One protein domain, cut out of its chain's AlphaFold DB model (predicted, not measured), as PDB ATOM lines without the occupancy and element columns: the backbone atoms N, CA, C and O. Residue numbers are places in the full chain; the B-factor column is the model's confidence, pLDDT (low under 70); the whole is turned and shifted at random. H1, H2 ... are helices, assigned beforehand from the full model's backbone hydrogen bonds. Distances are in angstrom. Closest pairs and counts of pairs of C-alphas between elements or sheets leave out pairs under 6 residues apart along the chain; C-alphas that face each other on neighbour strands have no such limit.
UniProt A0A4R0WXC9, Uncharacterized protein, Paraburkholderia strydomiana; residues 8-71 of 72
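Overview. This is residues 8 to 71 of the 72 residues of an uncharacterized protein of Paraburkholderia strydomiana (UniProt A0A4R0WXC9). Two helices, H1 and the longer H5, lie side by side and run opposite ways, and H2 packs across one side of this pair, crossing both. The two short helices H3 and H4 make a corner near the first residues of H5, at the end of the domain away from Gly 71. The printed part has 64 residues with five named helices, H1 to H5 in order along the chain, and no named strand; its class is all helix. It is compact, with a radius of gyration of the C-alphas of 10.2 A, and rounded, spanning 29 by 22 by 19 A.

Arrangement. H1, residues 8 to 18, touches H2, residues 25 to 38, with the closest C-alphas, those of Arg 14 and Ile 28, 6.2 A apart. They run opposite ways at a steep tilt of 68 degrees, only just short of about perpendicular. H1 also touches H5, residues 55 to 70, where the closest C-alphas, those of Ala 13 and Val 65, are 5.0 A apart. This pair runs opposite ways at a shallow tilt of 20 degrees. H2 touches H5 with residues 31 to 36 alone, and H5 touches H2 with residues 61 to 66 alone. The closest C-alphas are those of Val 32 and Val 65, 6.1 A apart, and the lines are about perpendicular at 79 degrees. The helix packing is mostly crossed, only just: of these 3 pairs, 1 is at a shallow tilt. H3, residues 43 to 48, is close to H2 but not clearly touching, with the C-alphas of Met 31 and Leu 45 closest at 7.6 A; they run opposite ways at a shallow tilt of 6 degrees. H3 and H4, residues 50 to 53, touch only at the corner by their link, with the C-alphas of Lys 46 and Leu 52 closest at 5.0 A. H4 is close to H5 but not clearly touching; the closest C-alphas, those of Leu 52 and Ala 58, are 4.9 A apart. H1 is apart from H3 and H4, and H2 is apart from H4. In H1, H2, H3 and H5 every O i to N i+4 pair is within hydrogen-bond range; H4 is too short for such a pair, and its 1 O i to N i+3 pair is within range.

Along the chain. H1 begins at C-alpha 8, (291.363, 238.626, 157.128), and is 15.4 A long from first to last C-alpha. H2, from C-alpha 25 at (276.955, 237.391, 158.780), is 19.6 A long. H3 is 8.7 A long and H4 5.2 A. H5 is 22.2 A long and ends at C-alpha 70, (295.525, 232.936, 166.585).

Size, cuts and confidence. The C-alphas farthest apart, those of Ala 47 and Gly 71, are 29.7 A apart. The printed part has no cut. The link from H1 to H2 is short; the other three links are tight. The mean pLDDT of the printed part is 92.5, and no printed residue is under 70.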
ATOM      1  N   ARG A   8     291.131 240.013 157.549       94.50
ATOM      2  CA  ARG A   8     291.363 238.626 157.128       94.50
ATOM      3  C   ARG A   8     291.061 237.627 158.245       94.50
ATOM      4  O   ARG A   8     290.404 236.625 157.988       94.50
ATOM      5  N   GLN A   9     291.534 237.885 159.463       94.81
ATOM      6  CA  GLN A   9     291.260 237.023 160.619       94.81
ATOM      7  C   GLN A   9     289.768 237.009 160.960       94.81
ATOM      8  O   GLN A   9     289.214 235.954 161.268       94.81
ATOM      9  N   TRP A  10     289.104 238.160 160.833       95.00
ATOM     10  CA  TRP A  10     287.662 238.272 161.039       95.00
ATOM     11  C   TRP A  10     286.867 237.450 160.016       95.00
ATOM     12  O   TRP A  10     285.985 236.675 160.382       95.00
ATOM     13  N   GLU A  11     287.230 237.536 158.735       95.31
ATOM     14  CA  GLU A  11     286.591 236.739 157.683       95.31
ATOM     15  C   GLU A  11     286.859 235.236 157.857       95.31
ATOM     16  O   GLU A  11     285.959 234.414 157.696       95.31
ATOM     17  N   GLN A  12     288.067 234.848 158.277       95.88
ATOM     18  CA  GLN A  12     288.359 233.453 158.615       95.88
ATOM     19  C   GLN A  12     287.500 232.944 159.777       95.88
ATOM     20  O   GLN A  12     287.047 231.797 159.736       95.88
ATOM     21  N   ALA A  13     287.258 233.775 160.793       96.06
ATOM     22  CA  ALA A  13     286.372 233.423 161.894       96.06
ATOM     23  C   ALA A  13     284.945 233.184 161.379       96.06
ATOM     24  O   ALA A  13     284.361 232.146 161.687       96.06
ATOM     25  N   ARG A  14     284.431 234.065 160.506       95.69
ATOM     26  CA  ARG A  14     283.115 233.885 159.875       95.69
ATOM     27  C   ARG A  14     283.008 232.572 159.115       95.69
ATOM     28  O   ARG A  14     282.093 231.795 159.370       95.69
ATOM     29  N   VAL A  15     283.947 232.303 158.206       95.62
ATOM     30  CA  VAL A  15     283.945 231.080 157.388       95.62
ATOM     31  C   VAL A  15     283.970 229.830 158.268       95.62
ATOM     32  O   VAL A  15     283.237 228.878 158.016       95.62
ATOM     33  N   ARG A  16     284.769 229.828 159.340       95.69
ATOM     34  CA  ARG A  16     284.849 228.676 160.247       95.69
ATOM     35  C   ARG A  16     283.586 228.489 161.078       95.69
ATOM     36  O   ARG A  16     283.180 227.349 161.268       95.69
ATOM     37  N   ILE A  17     282.957 229.570 161.538       95.38
ATOM     38  CA  ILE A  17     281.671 229.491 162.247       95.38
ATOM     39  C   ILE A  17     280.574 228.970 161.315       95.38
ATOM     40  O   ILE A  17     279.789 228.129 161.739       95.38
ATOM     41  N   LYS A  18     280.565 229.378 160.038       94.62
ATOM     42  CA  LYS A  18     279.604 228.878 159.038       94.62
ATOM     43  C   LYS A  18     279.686 227.372 158.786       94.62
ATOM     44  O   LYS A  18     278.702 226.773 158.377       94.62
ATOM     45  N   ASN A  19     280.831 226.748 159.066       93.81
ATOM     46  CA  ASN A  19     280.969 225.290 159.017       93.81
ATOM     47  C   ASN A  19     280.363 224.583 160.248       93.81
ATOM     48  O   ASN A  19     280.321 223.357 160.288       93.81
ATOM     49  N   VAL A  20     279.951 225.338 161.271       92.62
ATOM     50  CA  VAL A  20     279.389 224.830 162.533       92.62
ATOM     51  C   VAL A  20     277.906 225.175 162.654       92.62
ATOM     52  O   VAL A  20     277.125 224.339 163.106       92.62
ATOM     53  N   ILE A  21     277.522 226.393 162.269       91.00
ATOM     54  CA  ILE A  21     276.148 226.894 162.325       91.00
ATOM     55  C   ILE A  21     275.805 227.674 161.056       91.00
ATOM     56  O   ILE A  21     276.636 228.396 160.507       91.00
ATOM     57  N   GLU A  22     274.553 227.576 160.625       88.75
ATOM     58  CA  GLU A  22     274.009 228.440 159.582       88.75
ATOM     59  C   GLU A  22     273.456 229.726 160.204       88.75
ATOM     60  O   GLU A  22     272.844 229.702 161.273       88.75
ATOM     61  N   GLY A  23     273.676 230.860 159.541       88.25
ATOM     62  CA  GLY A  23     273.185 232.149 160.010       88.25
ATOM     63  C   GLY A  23     273.691 233.325 159.175       88.25
ATOM     64  O   GLY A  23     274.637 233.179 158.386       88.25
ATOM     65  N   PRO A  24     273.064 234.502 159.319       93.06
ATOM     66  CA  PRO A  24     273.509 235.710 158.643       93.06
ATOM     67  C   PRO A  24     274.858 236.180 159.205       93.06
ATOM     68  O   PRO A  24     275.185 235.965 160.372       93.06
ATOM     69  N   ASN A  25     275.641 236.876 158.373       93.31
ATOM     70  CA  ASN A  25     276.955 237.391 158.780       93.31
ATOM     71  C   ASN A  25     276.875 238.283 160.023       93.31
ATOM     72  O   ASN A  25     277.766 238.212 160.855       93.31
ATOM     73  N   THR A  26     275.808 239.073 160.164       93.69
ATOM     74  CA  THR A  26     275.601 239.972 161.305       93.69
ATOM     75  C   THR A  26     275.596 239.225 162.638       93.69
ATOM     76  O   THR A  26     276.220 239.667 163.600       93.69
ATOM     77  N   ASP A  27     274.943 238.068 162.693       93.69
ATOM     78  CA  ASP A  27     274.837 237.268 163.916       93.69
ATOM     79  C   ASP A  27     276.173 236.598 164.232       93.69
ATOM     80  O   ASP A  27     276.641 236.604 165.371       93.69
ATOM     81  N   ILE A  28     276.839 236.097 163.191       95.12
ATOM     82  CA  ILE A  28     278.182 235.526 163.287       95.12
ATOM     83  C   ILE A  28     279.182 236.586 163.762       95.12
ATOM     84  O   ILE A  28     280.012 236.299 164.617       95.12
ATOM     85  N   ASP A  29     279.086 237.821 163.277       95.69
ATOM     86  CA  ASP A  29     279.935 238.925 163.726       95.69
ATOM     87  C   ASP A  29     279.735 239.246 165.201       95.69
ATOM     88  O   ASP A  29     280.719 239.468 165.908       95.69
ATOM     89  N   ARG A  30     278.485 239.214 165.684       95.25
ATOM     90  CA  ARG A  30     278.189 239.362 167.115       95.25
ATOM     91  C   ARG A  30     278.863 238.254 167.927       95.25
ATOM     92  O   ARG A  30     279.455 238.553 168.957       95.25
ATOM     93  N   MET A  31     278.857 237.009 167.445       95.19
ATOM     94  CA  MET A  31     279.550 235.886 168.098       95.19
ATOM     95  C   MET A  31     281.073 236.054 168.105       95.19
ATOM     96  O   MET A  31     281.711 235.828 169.131       95.19
ATOM     97  N   VAL A  32     281.666 236.453 166.974       95.62
ATOM     98  CA  VAL A  32     283.116 236.693 166.871       95.62
ATOM     99  C   VAL A  32     283.535 237.805 167.829       95.62
ATOM    100  O   VAL A  32     284.504 237.626 168.566       95.62
ATOM    101  N   ALA A  33     282.797 238.919 167.848       94.94
ATOM    102  CA  ALA A  33     283.061 240.044 168.740       94.94
ATOM    103  C   ALA A  33     282.968 239.624 170.212       94.94
ATOM    104  O   ALA A  33     283.887 239.884 170.982       94.94
ATOM    105  N   ASP A  34     281.908 238.910 170.586       95.31
ATOM    106  CA  ASP A  34     281.689 238.471 171.963       95.31
ATOM    107  C   ASP A  34     282.814 237.546 172.453       95.31
ATOM    108  O   ASP A  34     283.388 237.759 173.520       95.31
ATOM    109  N   VAL A  35     283.231 236.577 171.631       94.94
ATOM    110  CA  VAL A  35     284.351 235.682 171.965       94.94
ATOM    111  C   VAL A  35     285.697 236.413 171.955       94.94
ATOM    112  O   VAL A  35     286.575 236.087 172.750       94.94
ATOM    113  N   TYR A  36     285.900 237.403 171.088       93.94
ATOM    114  CA  TYR A  36     287.133 238.193 171.077       93.94
ATOM    115  C   TYR A  36     287.281 239.048 172.351       93.94
ATOM    116  O   TYR A  36     288.346 239.052 172.992       93.94
ATOM    117  N   GLU A  37     286.201 239.717 172.754       92.88
ATOM    118  CA  GLU A  37     286.160 240.566 173.944       92.88
ATOM    119  C   GLU A  37     286.217 239.720 175.226       92.88
ATOM    120  O   GLU A  37     287.139 239.882 176.037       92.88
ATOM    121  N   ASN A  38     285.315 238.740 175.355       92.06
ATOM    122  CA  ASN A  38     285.056 238.001 176.597       92.06
ATOM    123  C   ASN A  38     285.728 236.619 176.670       92.06
ATOM    124  O   ASN A  38     285.843 236.038 177.748       92.06
ATOM    125  N   GLY A  39     286.184 236.066 175.544       91.19
ATOM    126  CA  GLY A  39     286.790 234.729 175.452       91.19
ATOM    127  C   GLY A  39     285.791 233.572 175.317       91.19
ATOM    128  O   GLY A  39     286.183 232.489 174.878       91.19
ATOM    129  N   LEU A  40     284.522 233.796 175.664       94.12
ATOM    130  CA  LEU A  40     283.426 232.825 175.636       94.12
ATOM    131  C   LEU A  40     282.151 233.495 175.120       94.12
ATOM    132  O   LEU A  40     282.019 234.715 175.205       94.12
ATOM    133  N   LEU A  41     281.201 232.693 174.640       94.31
ATOM    134  CA  LEU A  41     279.878 233.192 174.270       94.31
ATOM    135  C   LEU A  41     279.070 233.524 175.530       94.31
ATOM    136  O   LEU A  41     278.887 232.680 176.418       94.31
ATOM    137  N   SER A  42     278.554 234.745 175.571       93.19
ATOM    138  CA  SER A  42     277.744 235.288 176.651       93.19
ATOM    139  C   SER A  42     276.423 234.524 176.825       93.19
ATOM    140  O   SER A  42     275.850 234.006 175.857       93.19
ATOM    141  N   PRO A  43     275.888 234.445 178.059       92.06
ATOM    142  CA  PRO A  43     274.591 233.823 178.315       92.06
ATOM    143  C   PRO A  43     273.445 234.472 177.531       92.06
ATOM    144  O   PRO A  43     272.539 233.767 177.095       92.06
ATOM    145  N   GLN A  44     273.500 235.792 177.317       91.56
ATOM    146  CA  GLN A  44     272.515 236.523 176.516       91.56
ATOM    147  C   GLN A  44     272.501 236.010 175.077       91.56
ATOM    148  O   GLN A  44     271.447 235.669 174.549       91.56
ATOM    149  N   LEU A  45     273.679 235.865 174.471       90.88
ATOM    150  CA  LEU A  45     273.788 235.388 173.102       90.88
ATOM    151  C   LEU A  45     273.369 233.909 172.996       90.88
ATOM    152  O   LEU A  45     272.671 233.525 172.065       90.88
ATOM    153  N   LYS A  46     273.664 233.073 173.997       92.19
ATOM    154  CA  LYS A  46     273.137 231.694 174.054       92.19
ATOM    155  C   LYS A  46     271.609 231.629 174.174       92.19
ATOM    156  O   LYS A  46     271.013 230.678 173.676       92.19
ATOM    157  N   ALA A  47     270.982 232.614 174.818       90.81
ATOM    158  CA  ALA A  47     269.526 232.717 174.907       90.81
ATOM    159  C   ALA A  47     268.895 233.217 173.595       90.81
ATOM    160  O   ALA A  47     267.849 232.711 173.197       90.81
ATOM    161  N   GLU A  48     269.542 234.164 172.903       90.38
ATOM    162  CA  GLU A  48     269.109 234.669 171.590       90.38
ATOM    163  C   GLU A  48     269.247 233.616 170.477       90.38
ATOM    164  O   GLU A  48     268.429 233.579 169.559       90.38
ATOM    165  N   TYR A  49     270.242 232.724 170.571       89.06
ATOM    166  CA  TYR A  49     270.494 231.659 169.597       89.06
ATOM    167  C   TYR A  49     270.366 230.278 170.256       89.06
ATOM    168  O   TYR A  49     271.366 229.737 170.738       89.06
ATOM    169  N   PRO A  50     269.182 229.631 170.216       85.44
ATOM    170  CA  PRO A  50     268.940 228.350 170.889       85.44
ATOM    171  C   PRO A  50     269.914 227.227 170.502       85.44
ATOM    172  O   PRO A  50     270.175 226.322 171.293       85.44
ATOM    173  N   LEU A  51     270.492 227.281 169.297       85.94
ATOM    174  CA  LEU A  51     271.528 226.340 168.859       85.94
ATOM    175  C   LEU A  51     272.787 226.412 169.740       85.94
ATOM    176  O   LEU A  51     273.394 225.382 170.024       85.94
ATOM    177  N   LEU A  52     273.144 227.602 170.231       87.19
ATOM    178  CA  LEU A  52     274.289 227.830 171.117       87.19
ATOM    179  C   LEU A  52     274.002 227.469 172.581       87.19
ATOM    180  O   LEU A  52     274.935 227.394 173.378       87.19
ATOM    181  N   ALA A  53     272.749 227.184 172.948       84.94
ATOM    182  CA  ALA A  53     272.434 226.599 174.252       84.94
ATOM    183  C   ALA A  53     272.996 225.170 174.387       84.94
ATOM    184  O   ALA A  53     273.218 224.679 175.495       84.94
ATOM    185  N   ARG A  54     273.278 224.497 173.260       87.12
ATOM    186  CA  ARG A  54     274.014 223.229 173.252       87.12
ATOM    187  C   ARG A  54     275.490 223.515 173.514       87.12
ATOM    188  O   ARG A  54     276.174 224.066 172.652       87.12
ATOM    189  N   ASN A  55     275.988 223.085 174.675       84.81
ATOM    190  CA  ASN A  55     277.375 223.328 175.094       84.81
ATOM    191  C   ASN A  55     278.411 222.923 174.032       84.81
ATOM    192  O   ASN A  55     279.378 223.649 173.831       84.81
ATOM    193  N   GLU A  56     278.191 221.823 173.310       91.44
ATOM    194  CA  GLU A  56     279.100 221.379 172.248       91.44
ATOM    195  C   GLU A  56     279.184 222.378 171.078       91.44
ATOM    196  O   GLU A  56     280.275 222.684 170.599       91.44
ATOM    197  N   LEU A  57     278.050 222.937 170.632       92.06
ATOM    198  CA  LEU A  57     278.036 223.927 169.549       92.06
ATOM    199  C   LEU A  57     278.670 225.244 169.991       92.06
ATOM    200  O   LEU A  57     279.482 225.798 169.252       92.06
ATOM    201  N   ALA A  58     278.368 225.708 171.207       94.44
ATOM    202  CA  ALA A  58     279.012 226.895 171.764       94.44
ATOM    203  C   ALA A  58     280.538 226.739 171.817       94.44
ATOM    204  O   ALA A  58     281.266 227.596 171.322       94.44
ATOM    205  N   GLN A  59     281.029 225.605 172.325       95.38
ATOM    206  CA  GLN A  59     282.464 225.320 172.386       95.38
ATOM    207  C   GLN A  59     283.110 225.273 170.996       95.38
ATOM    208  O   GLN A  59     284.215 225.785 170.815       95.38
ATOM    209  N   ARG A  60     282.426 224.698 169.999       95.50
ATOM    210  CA  ARG A  60     282.904 224.673 168.608       95.50
ATOM    211  C   ARG A  60     283.016 226.071 168.009       95.50
ATOM    212  O   ARG A  60     284.025 226.366 167.374       95.50
ATOM    213  N   VAL A  61     282.031 226.938 168.242       95.31
ATOM    214  CA  VAL A  61     282.071 228.343 167.801       95.31
ATOM    215  C   VAL A  61     283.214 229.090 168.487       95.31
ATOM    216  O   VAL A  61     284.039 229.711 167.818       95.31
ATOM    217  N   GLU A  62     283.344 228.961 169.806       96.06
ATOM    218  CA  GLU A  62     284.424 229.596 170.568       96.06
ATOM    219  C   GLU A  62     285.815 229.117 170.119       96.06
ATOM    220  O   GLU A  62     286.765 229.902 170.065       96.06
ATOM    221  N   ALA A  63     285.963 227.830 169.796       95.56
ATOM    222  CA  ALA A  63     287.202 227.264 169.272       95.56
ATOM    223  C   ALA A  63     287.502 227.758 167.847       95.56
ATOM    224  O   ALA A  63     288.651 228.091 167.541       95.56
ATOM    225  N   ALA A  64     286.480 227.856 166.991       95.38
ATOM    226  CA  ALA A  64     286.600 228.376 165.633       95.38
ATOM    227  C   ALA A  64     287.115 229.822 165.625       95.38
ATOM    228  O   ALA A  64     288.064 230.119 164.891       95.38
ATOM    229  N   VAL A  65     286.556 230.684 166.486       95.38
ATOM    230  CA  VAL A  65     287.016 232.070 166.664       95.38
ATOM    231  C   VAL A  65     288.457 232.088 167.151       95.38
ATOM    232  O   VAL A  65     289.322 232.650 166.485       95.38
ATOM    233  N   ARG A  66     288.755 231.420 168.273       94.38
ATOM    234  CA  ARG A  66     290.106 231.422 168.857       94.38
ATOM    235  C   ARG A  66     291.165 230.963 167.862       94.38
ATOM    236  O   ARG A  66     292.208 231.595 167.737       94.38
ATOM    237  N   SER A  67     290.881 229.903 167.112       94.19
ATOM    238  CA  SER A  67     291.801 229.397 166.098       94.19
ATOM    239  C   SER A  67     291.967 230.364 164.918       94.19
ATOM    240  O   SER A  67     293.054 230.436 164.349       94.19
ATOM    241  N   ALA A  68     290.917 231.093 164.518       93.94
ATOM    242  CA  ALA A  68     290.999 232.051 163.411       93.94
ATOM    243  C   ALA A  68     291.846 233.271 163.786       93.94
ATOM    244  O   ALA A  68     292.657 233.736 162.991       93.94
ATOM    245  N   LEU A  69     291.692 233.753 165.020       90.56
ATOM    246  CA  LEU A  69     292.402 234.936 165.502       90.56
ATOM    247  C   LEU A  69     293.847 234.633 165.939       90.56
ATOM    248  O   LEU A  69     294.673 235.540 165.994       90.56
ATOM    249  N   ALA A  70     294.170 233.369 166.234       86.62
ATOM    250  CA  ALA A  70     295.525 232.936 166.585       86.62
ATOM    251  C   ALA A  70     296.458 232.763 165.370       86.62
ATOM    252  O   ALA A  70     297.678 232.784 165.537       86.62
ATOM    253  N   GLY A  71     295.912 232.585 164.161       72.81
ATOM    254  CA  GLY A  71     296.708 232.499 162.936       72.81
ATOM    255  C   GLY A  71     297.324 233.857 162.596       72.81
ATOM    256  O   GLY A  71     296.585 234.793 162.283       72.81
TER     257      GLY A  71